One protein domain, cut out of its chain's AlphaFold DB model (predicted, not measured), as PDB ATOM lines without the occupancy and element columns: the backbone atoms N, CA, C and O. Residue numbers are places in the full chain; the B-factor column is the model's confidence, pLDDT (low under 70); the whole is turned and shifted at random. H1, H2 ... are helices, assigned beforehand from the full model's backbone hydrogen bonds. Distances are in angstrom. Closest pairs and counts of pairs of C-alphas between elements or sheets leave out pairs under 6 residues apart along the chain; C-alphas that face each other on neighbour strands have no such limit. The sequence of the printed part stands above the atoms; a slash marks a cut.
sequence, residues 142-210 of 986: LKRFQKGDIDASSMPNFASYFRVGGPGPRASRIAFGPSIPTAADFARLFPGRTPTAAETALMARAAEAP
ATOM      1  N   LEU A 142     126.834 162.584 136.749       93.25
ATOM      2  CA  LEU A 142     127.416 163.126 137.982       93.25
ATOM      3  C   LEU A 142     128.377 164.296 137.737       93.25
ATOM      4  O   LEU A 142     128.600 165.084 138.657       93.25
ATOM      5  N   LYS A 143     128.893 164.443 136.508       91.69
ATOM      6  CA  LYS A 143     129.744 165.562 136.079       91.69
ATOM      7  C   LYS A 143     128.959 166.821 135.700       91.69
ATOM      8  O   LYS A 143     129.558 167.835 135.338       91.69
ATOM      9  N   ARG A 144     127.627 166.783 135.762       91.25
ATOM     10  CA  ARG A 144     126.732 167.876 135.356       91.25
ATOM     11  C   ARG A 144     125.730 168.175 136.458       91.25
ATOM     12  O   ARG A 144     125.392 167.297 137.252       91.25
ATOM     13  N   PHE A 145     125.263 169.418 136.519       92.31
ATOM     14  CA  PHE A 145     124.179 169.766 137.433       92.31
ATOM     15  C   PHE A 145     122.906 169.036 137.003       92.31
ATOM     16  O   PHE A 145     122.510 169.117 135.845       92.31
ATOM     17  N   GLN A 146     122.248 168.348 137.919       94.19
ATOM     18  CA  GLN A 146     120.931 167.758 137.704       94.19
ATOM     19  C   GLN A 146     119.847 168.668 138.291       94.19
ATOM     20  O   GLN A 146     120.125 169.562 139.098       94.19
ATOM     21  N   LYS A 147     118.595 168.483 137.861       89.62
ATOM     22  CA  LYS A 147     117.466 169.285 138.353       89.62
ATOM     23  C   LYS A 147     117.373 169.160 139.879       89.62
ATOM     24  O   LYS A 147     117.213 168.064 140.403       89.62
ATOM     25  N   GLY A 148     117.481 170.291 140.576       88.81
ATOM     26  CA  GLY A 148     117.475 170.354 142.042       88.81
ATOM     27  C   GLY A 148     118.853 170.393 142.718       88.81
ATOM     28  O   GLY A 148     118.893 170.628 143.920       88.81
ATOM     29  N   ASP A 149     119.967 170.244 141.986       91.94
ATOM     30  CA  ASP A 149     121.316 170.295 142.585       91.94
ATOM     31  C   ASP A 149     121.649 171.679 143.185       91.94
ATOM     32  O   ASP A 149     122.307 171.757 144.221       91.94
ATOM     33  N   ILE A 150     121.222 172.778 142.546       90.25
ATOM     34  CA  ILE A 150     121.573 174.145 142.967       90.25
ATOM     35  C   ILE A 150     120.501 174.743 143.889       90.25
ATOM     36  O   ILE A 150     119.480 175.270 143.432       90.25
ATOM     37  N   ASP A 151     120.795 174.786 145.187       88.88
ATOM     38  CA  ASP A 151     120.042 175.573 146.167       88.88
ATOM     39  C   ASP A 151     120.719 176.930 146.441       88.88
ATOM     40  O   ASP A 151     121.909 177.005 146.735       88.88
ATOM     41  N   ALA A 152     119.958 178.027 146.376       86.00
ATOM     42  CA  ALA A 152     120.493 179.368 146.626       86.00
ATOM     43  C   ALA A 152     120.919 179.590 148.075       86.00
ATOM     44  O   ALA A 152     121.775 180.442 148.310       86.00
ATOM     45  N   SER A 153     120.333 178.862 149.029       89.62
ATOM     46  CA  SER A 153     120.668 179.045 150.441       89.62
ATOM     47  C   SER A 153     122.059 178.494 150.773       89.62
ATOM     48  O   SER A 153     122.821 179.130 151.501       89.62
ATOM     49  N   SER A 154     122.418 177.350 150.185       92.19
ATOM     50  CA  SER A 154     123.676 176.652 150.450       92.19
ATOM     51  C   SER A 154     124.737 176.835 149.364       92.19
ATOM     52  O   SER A 154     125.909 176.610 149.649       92.19
ATOM     53  N   MET A 155     124.364 177.237 148.144       93.31
ATOM     54  CA  MET A 155     125.266 177.392 146.989       93.31
ATOM     55  C   MET A 155     125.108 178.772 146.320       93.31
ATOM     56  O   MET A 155     124.712 178.868 145.153       93.31
ATOM     57  N   PRO A 156     125.375 179.877 147.040       90.38
ATOM     58  CA  PRO A 156     125.110 181.227 146.553       90.38
ATOM     59  C   PRO A 156     125.941 181.611 145.320       90.38
ATOM     60  O   PRO A 156     125.472 182.410 144.506       90.38
ATOM     61  N   ASN A 157     127.146 181.055 145.132       90.19
ATOM     62  CA  ASN A 157     127.962 181.362 143.957       90.19
ATOM     63  C   ASN A 157     127.346 180.717 142.718       90.19
ATOM     64  O   ASN A 157     127.023 181.423 141.757       90.19
ATOM     65  N   PHE A 158     127.084 179.410 142.770       90.12
ATOM     66  CA  PHE A 158     126.441 178.696 141.666       90.12
ATOM     67  C   PHE A 158     125.034 179.226 141.382       90.12
ATOM     68  O   PHE A 158     124.714 179.507 140.228       90.12
ATOM     69  N   ALA A 159     124.221 179.474 142.409       86.75
ATOM     70  CA  ALA A 159     122.885 180.036 142.238       86.75
ATOM     71  C   ALA A 159     122.910 181.423 141.579       86.75
ATOM     72  O   ALA A 159     122.081 181.695 140.713       86.75
ATOM     73  N   SER A 160     123.874 182.282 141.929       81.62
ATOM     74  CA  SER A 160     124.003 183.606 141.304       81.62
ATOM     75  C   SER A 160     124.407 183.546 139.828       81.62
ATOM     76  O   SER A 160     124.035 184.427 139.056       81.62
ATOM     77  N   TYR A 161     125.150 182.513 139.420       80.44
ATOM     78  CA  TYR A 161     125.654 182.387 138.054       80.44
ATOM     79  C   TYR A 161     124.728 181.574 137.147       80.44
ATOM     80  O   TYR A 161     124.635 181.895 135.966       80.44
ATOM     81  N   PHE A 162     124.051 180.537 137.643       79.88
ATOM     82  CA  PHE A 162     123.306 179.591 136.802       79.88
ATOM     83  C   PHE A 162     121.774 179.761 136.836       79.88
ATOM     84  O   PHE A 162     121.101 179.177 135.998       79.88
ATOM     85  N   ARG A 163     121.187 180.558 137.742       71.25
ATOM     86  CA  ARG A 163     119.717 180.711 137.809       71.25
ATOM     87  C   ARG A 163     119.114 181.539 136.663       71.25
ATOM     88  O   ARG A 163     119.690 182.535 136.227       71.25
ATOM     89  N   VAL A 164     117.894 181.158 136.271       63.84
ATOM     90  CA  VAL A 164     117.008 181.915 135.369       63.84
ATOM     91  C   VAL A 164     116.581 183.219 136.062       63.84
ATOM     92  O   VAL A 164     116.236 183.201 137.244       63.84
ATOM     93  N   GLY A 165     116.602 184.350 135.348       54.38
ATOM     94  CA  GLY A 165     116.000 185.610 135.818       54.38
ATOM     95  C   GLY A 165     116.796 186.440 136.843       54.38
ATOM     96  O   GLY A 165     116.239 187.364 137.430       54.38
ATOM     97  N   GLY A 166     118.085 186.158 137.075       46.22
ATOM     98  CA  GLY A 166     118.949 187.025 137.894       46.22
ATOM     99  C   GLY A 166     119.312 188.358 137.203       46.22
ATOM    100  O   GLY A 166     119.319 188.420 135.972       46.22
ATOM    101  N   PRO A 167     119.644 189.436 137.947       35.88
ATOM    102  CA  PRO A 167     120.017 190.716 137.343       35.88
ATOM    103  C   PRO A 167     121.346 190.615 136.574       35.88
ATOM    104  O   PRO A 167     122.386 190.283 137.141       35.88
ATOM    105  N   GLY A 168     121.320 190.928 135.274       40.88
ATOM    106  CA  GLY A 168     122.492 190.990 134.396       40.88
ATOM    107  C   GLY A 168     122.141 190.755 132.917       40.88
ATOM    108  O   GLY A 168     121.068 190.236 132.619       40.88
ATOM    109  N   PRO A 169     123.034 191.079 131.962       38.12
ATOM    110  CA  PRO A 169     122.777 190.995 130.514       38.12
ATOM    111  C   PRO A 169     122.655 189.560 129.951       38.12
ATOM    112  O   PRO A 169     122.765 189.354 128.746       38.12
ATOM    113  N   ARG A 170     122.448 188.544 130.801       47.38
ATOM    114  CA  ARG A 170     122.230 187.142 130.405       47.38
ATOM    115  C   ARG A 170     121.079 186.526 131.201       47.38
ATOM    116  O   ARG A 170     121.290 185.568 131.939       47.38
ATOM    117  N   ALA A 171     119.869 187.055 131.018       50.25
ATOM    118  CA  ALA A 171     118.600 186.532 131.549       50.25
ATOM    119  C   ALA A 171     118.201 185.137 130.993       50.25
ATOM    120  O   ALA A 171     117.036 184.762 131.001       50.25
ATOM    121  N   SER A 172     119.167 184.361 130.498       54.56
ATOM    122  CA  SER A 172     119.007 183.166 129.674       54.56
ATOM    123  C   SER A 172     119.856 182.005 130.199       54.56
ATOM    124  O   SER A 172     120.554 181.367 129.423       54.56
ATOM    125  N   ARG A 173     119.873 181.731 131.506       68.38
ATOM    126  CA  ARG A 173     120.673 180.637 132.098       68.38
ATOM    127  C   ARG A 173     119.793 179.686 132.886       68.38
ATOM    128  O   ARG A 173     118.853 180.145 133.514       68.38
ATOM    129  N   ILE A 174     120.124 178.399 132.867       75.69
ATOM    130  CA  ILE A 174     119.377 177.340 133.547       75.69
ATOM    131  C   ILE A 174     120.219 176.712 134.663       75.69
ATOM    132  O   ILE A 174     121.431 176.529 134.526       75.69
ATOM    133  N   ALA A 175     119.568 176.406 135.788       80.62
ATOM    134  CA  ALA A 175     120.229 175.966 137.020       80.62
ATOM    135  C   ALA A 175     120.675 174.491 136.997       80.62
ATOM    136  O   ALA A 175     121.212 173.994 137.982       80.62
ATOM    137  N   PHE A 176     120.424 173.780 135.903       88.00
ATOM    138  CA  PHE A 176     120.755 172.375 135.738       88.00
ATOM    139  C   PHE A 176     121.114 172.090 134.283       88.00
ATOM    140  O   PHE A 176     120.672 172.789 133.379       88.00
ATOM    141  N   GLY A 177     121.949 171.083 134.072       86.38
ATOM    142  CA  GLY A 177     122.409 170.608 132.782       86.38
ATOM    143  C   GLY A 177     123.840 170.995 132.415       86.38
ATOM    144  O   GLY A 177     124.519 170.122 131.893       86.38
ATOM    145  N   PRO A 178     124.372 172.208 132.671       85.75
ATOM    146  CA  PRO A 178     125.793 172.499 132.456       85.75
ATOM    147  C   PRO A 178     126.739 171.590 133.257       85.75
ATOM    148  O   PRO A 178     126.371 171.065 134.311       85.75
ATOM    149  N   SER A 179     127.981 171.448 132.777       87.69
ATOM    150  CA  SER A 179     129.053 170.772 133.517       87.69
ATOM    151  C   SER A 179     129.323 171.465 134.852       87.69
ATOM    152  O   SER A 179     129.292 172.695 134.944       87.69
ATOM    153  N   ILE A 180     129.617 170.674 135.881       91.06
ATOM    154  CA  ILE A 180     129.996 171.193 137.195       91.06
ATOM    155  C   ILE A 180     131.408 171.780 137.090       91.06
ATOM    156  O   ILE A 180     132.296 171.099 136.575       91.06
ATOM    157  N   PRO A 181     131.638 173.025 137.551       89.31
ATOM    158  CA  PRO A 181     132.956 173.646 137.490       89.31
ATOM    159  C   PRO A 181     134.020 172.827 138.226       89.31
ATOM    160  O   PRO A 181     133.779 172.350 139.332       89.31
ATOM    161  N   THR A 182     135.224 172.728 137.664       88.31
ATOM    162  CA  THR A 182     136.404 172.305 138.431       88.31
ATOM    163  C   THR A 182     136.804 173.381 139.450       88.31
ATOM    164  O   THR A 182     136.342 174.522 139.385       88.31
ATOM    165  N   ALA A 183     137.725 173.077 140.372       86.44
ATOM    166  CA  ALA A 183     138.270 174.091 141.283       86.44
ATOM    167  C   ALA A 183     138.951 175.257 140.530       86.44
ATOM    168  O   ALA A 183     138.832 176.418 140.929       86.44
ATOM    169  N   ALA A 184     139.618 174.960 139.409       84.44
ATOM    170  CA  ALA A 184     140.220 175.969 138.542       84.44
ATOM    171  C   ALA A 184     139.151 176.818 137.833       84.44
ATOM    172  O   ALA A 184     139.247 178.049 137.810       84.44
ATOM    173  N   ASP A 185     138.089 176.185 137.325       84.38
ATOM    174  CA  ASP A 185     136.945 176.905 136.765       84.38
ATOM    175  C   ASP A 185     136.262 177.778 137.805       84.38
ATOM    176  O   ASP A 185     135.888 178.903 137.492       84.38
ATOM    177  N   PHE A 186     136.128 177.305 139.043       89.50
ATOM    178  CA  PHE A 186     135.547 178.089 140.123       89.50
ATOM    179  C   PHE A 186     136.343 179.376 140.348       89.50
ATOM    180  O   PHE A 186     135.762 180.460 140.343       89.50
ATOM    181  N   ALA A 187     137.668 179.280 140.483       88.25
ATOM    182  CA  ALA A 187     138.529 180.447 140.676       88.25
ATOM    183  C   ALA A 187     138.418 181.454 139.515       88.25
ATOM    184  O   ALA A 187     138.448 182.666 139.735       88.25
ATOM    185  N   ARG A 188     138.239 180.954 138.286       85.19
ATOM    186  CA  ARG A 188     138.045 181.768 137.079       85.19
ATOM    187  C   ARG A 188     136.655 182.407 137.006       85.19
ATOM    188  O   ARG A 188     136.535 183.563 136.610       85.19
ATOM    189  N   LEU A 189     135.604 181.660 137.341       82.75
ATOM    190  CA  LEU A 189     134.207 182.100 137.262       82.75
ATOM    191  C   LEU A 189     133.821 183.021 138.429       82.75
ATOM    192  O   LEU A 189     132.969 183.893 138.263       82.75
ATOM    193  N   PHE A 190     134.462 182.850 139.589       87.06
ATOM    194  CA  PHE A 190     134.155 183.543 140.841       87.06
ATOM    195  C   PHE A 190     135.418 184.139 141.489       87.06
ATOM    196  O   PHE A 190     135.782 183.765 142.609       87.06
ATOM    197  N   PRO A 191     136.105 185.081 140.820       86.38
ATOM    198  CA  PRO A 191     137.359 185.631 141.322       86.38
ATOM    199  C   PRO A 191     137.172 186.289 142.698       86.38
ATOM    200  O   PRO A 191     136.259 187.089 142.907       86.38
ATOM    201  N   GLY A 192     138.049 185.940 143.646       89.56
ATOM    202  CA  GLY A 192     138.026 186.466 145.016       89.56
ATOM    203  C   GLY A 192     136.944 185.872 145.925       89.56
ATOM    204  O   GLY A 192     136.774 186.353 147.044       89.56
ATOM    205  N   ARG A 193     136.215 184.843 145.476       91.31
ATOM    206  CA  ARG A 193     135.250 184.105 146.298       91.31
ATOM    207  C   ARG A 193     135.766 182.712 146.640       91.31
ATOM    208  O   ARG A 193     136.544 182.126 145.893       91.31
ATOM    209  N   THR A 194     135.281 182.174 147.751       92.31
ATOM    210  CA  THR A 194     135.559 180.804 148.201       92.31
ATOM    211  C   THR A 194     134.312 179.945 147.982       92.31
ATOM    212  O   THR A 194     133.209 180.422 148.278       92.31
ATOM    213  N   PRO A 195     134.443 178.703 147.478       94.25
ATOM    214  CA  PRO A 195     133.308 177.797 147.389       94.25
ATOM    215  C   PRO A 195     132.792 177.460 148.791       94.25
ATOM    216  O   PRO A 195     133.560 177.295 149.739       94.25
ATOM    217  N   THR A 196     131.476 177.347 148.925       96.56
ATOM    218  CA  THR A 196     130.842 176.807 150.136       96.56
ATOM    219  C   THR A 196     131.094 175.302 150.273       96.56
ATOM    220  O   THR A 196     131.552 174.642 149.337       96.56
ATOM    221  N   ALA A 197     130.747 174.722 151.429       96.19
ATOM    222  CA  ALA A 197     130.843 173.275 151.637       96.19
ATOM    223  C   ALA A 197     129.990 172.487 150.624       96.19
ATOM    224  O   ALA A 197     130.444 171.479 150.090       96.19
ATOM    225  N   ALA A 198     128.786 172.977 150.315       94.94
ATOM    226  CA  ALA A 198     127.890 172.343 149.354       94.94
ATOM    227  C   ALA A 198     128.424 172.438 147.911       94.94
ATOM    228  O   ALA A 198     128.388 171.458 147.173       94.94
ATOM    229  N   GLU A 199     128.993 173.585 147.525       95.19
ATOM    230  CA  GLU A 199     129.641 173.755 146.214       95.19
ATOM    231  C   GLU A 199     130.886 172.869 146.093       95.19
ATOM    232  O   GLU A 199     131.077 172.205 145.078       95.19
ATOM    233  N   THR A 200     131.692 172.792 147.154       95.81
ATOM    234  CA  THR A 200     132.873 171.917 147.216       95.81
ATOM    235  C   THR A 200     132.490 170.449 147.063       95.81
ATOM    236  O   THR A 200     133.140 169.729 146.311       95.81
ATOM    237  N   ALA A 201     131.405 170.013 147.709       95.00
ATOM    238  CA  ALA A 201     130.913 168.645 147.594       95.00
ATOM    239  C   ALA A 201     130.479 168.291 146.159       95.00
ATOM    240  O   ALA A 201     130.782 167.198 145.685       95.00
ATOM    241  N   LEU A 202     129.826 169.212 145.437       93.81
ATOM    242  CA  LEU A 202     129.470 168.989 144.029       93.81
ATOM    243  C   LEU A 202     130.698 168.925 143.117       93.81
ATOM    244  O   LEU A 202     130.759 168.064 142.241       93.81
ATOM    245  N   MET A 203     131.682 169.805 143.323       94.81
ATOM    246  CA  MET A 203     132.929 169.766 142.550       94.81
ATOM    247  C   MET A 203     133.703 168.467 142.804       94.81
ATOM    248  O   MET A 203     134.200 167.864 141.856       94.81
ATOM    249  N   ALA A 204     133.753 167.998 144.056       95.38
ATOM    250  CA  ALA A 204     134.368 166.720 144.413       95.38
ATOM    251  C   ALA A 204     133.640 165.535 143.756       95.38
ATOM    252  O   ALA A 204     134.279 164.725 143.092       95.38
ATOM    253  N   ARG A 205     132.299 165.502 143.818       94.50
ATOM    254  CA  ARG A 205     131.468 164.502 143.119       94.50
ATOM    255  C   ARG A 205     131.817 164.403 141.633       94.50
ATOM    256  O   ARG A 205     131.929 163.303 141.101       94.50
ATOM    257  N   ALA A 206     131.952 165.542 140.956       92.19
ATOM    258  CA  ALA A 206     132.263 165.584 139.531       92.19
ATOM    259  C   ALA A 206     133.697 165.122 139.227       92.19
ATOM    260  O   ALA A 206     133.914 164.429 138.233       92.19
ATOM    261  N   ALA A 207     134.657 165.501 140.076       90.25
ATOM    262  CA  ALA A 207     136.065 165.145 139.931       90.25
ATOM    263  C   ALA A 207     136.327 163.649 140.179       90.25
ATOM    264  O   ALA A 207     137.175 163.066 139.513       90.25
ATOM    265  N   GLU A 208     135.590 163.032 141.103       91.00
ATOM    266  CA  GLU A 208     135.714 161.610 141.454       91.00
ATOM    267  C   GLU A 208     134.924 160.682 140.513       91.00
ATOM    268  O   GLU A 208     135.137 159.470 140.510       91.00
ATOM    269  N   ALA A 209     134.003 161.221 139.707       90.56
ATOM    270  CA  ALA A 209     133.193 160.423 138.796       90.56
ATOM    271  C   ALA A 209     133.993 159.967 137.552       90.56
ATOM    272  O   ALA A 209     134.708 160.779 136.951       90.56
ATOM    273  N   PRO A 210     133.806 158.718 137.079       88.75
ATOM    274  CA  PRO A 210     134.348 158.278 135.792       88.75
ATOM    275  C   PRO A 210     133.723 159.070 134.636       88.75
ATOM    276  O   PRO A 210     132.650 159.664 134.789       88.75
TER     277      PRO A 210
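AT A GLANCE: This is residues 142 to 210 of the 986 residues of the protein "TonB-dependent receptor" of Sphingomonas sp. C33 (UniProt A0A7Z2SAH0). Little of this domain is regular structure: three short helices are gathered without clear touching, among long loops before H1 and between H1 and H2. The second loop reaches out to Pro 167, far from the end at Pro 210. The printed part has 69 residues, 26 of them in H1, H2 and H3, in that order, with no named strand; its class is all helix. It is compact, with a radius of gyration of the C-alphas of 11.5 A and spans of 34 by 27 by 20 A.

HOW THE PARTS SIT: H1, residues 156 to 162, and H2, residues 183 to 189, are near each other. H3, residues 197 to 208, is close to but not clearly touching H1; their closest C-alphas, of Phe 158 and Glu 199, are 7.4 A apart. These two run the same way at a steep tilt of 56 degrees. H3 is also close to but not clearly touching H2, with the closest C-alphas, of Ala 183 and Met 203, 7.0 A apart. H2 and H3 run opposite ways at a steep tilt of 59 degrees. In H1, H2 and H3 every O i to N i+4 pair is within hydrogen-bond range.

IN THESE COORDINATES: H1 begins at C-alpha 156 (125.110, 181.227, 146.553). H3, 16.2 A long, ends at C-alpha 208 (135.714, 161.610, 141.454).

THE WHOLE: The printed part has no cut. The link H1 to H2 is long. Residues 164 to 173 have pLDDT under 70.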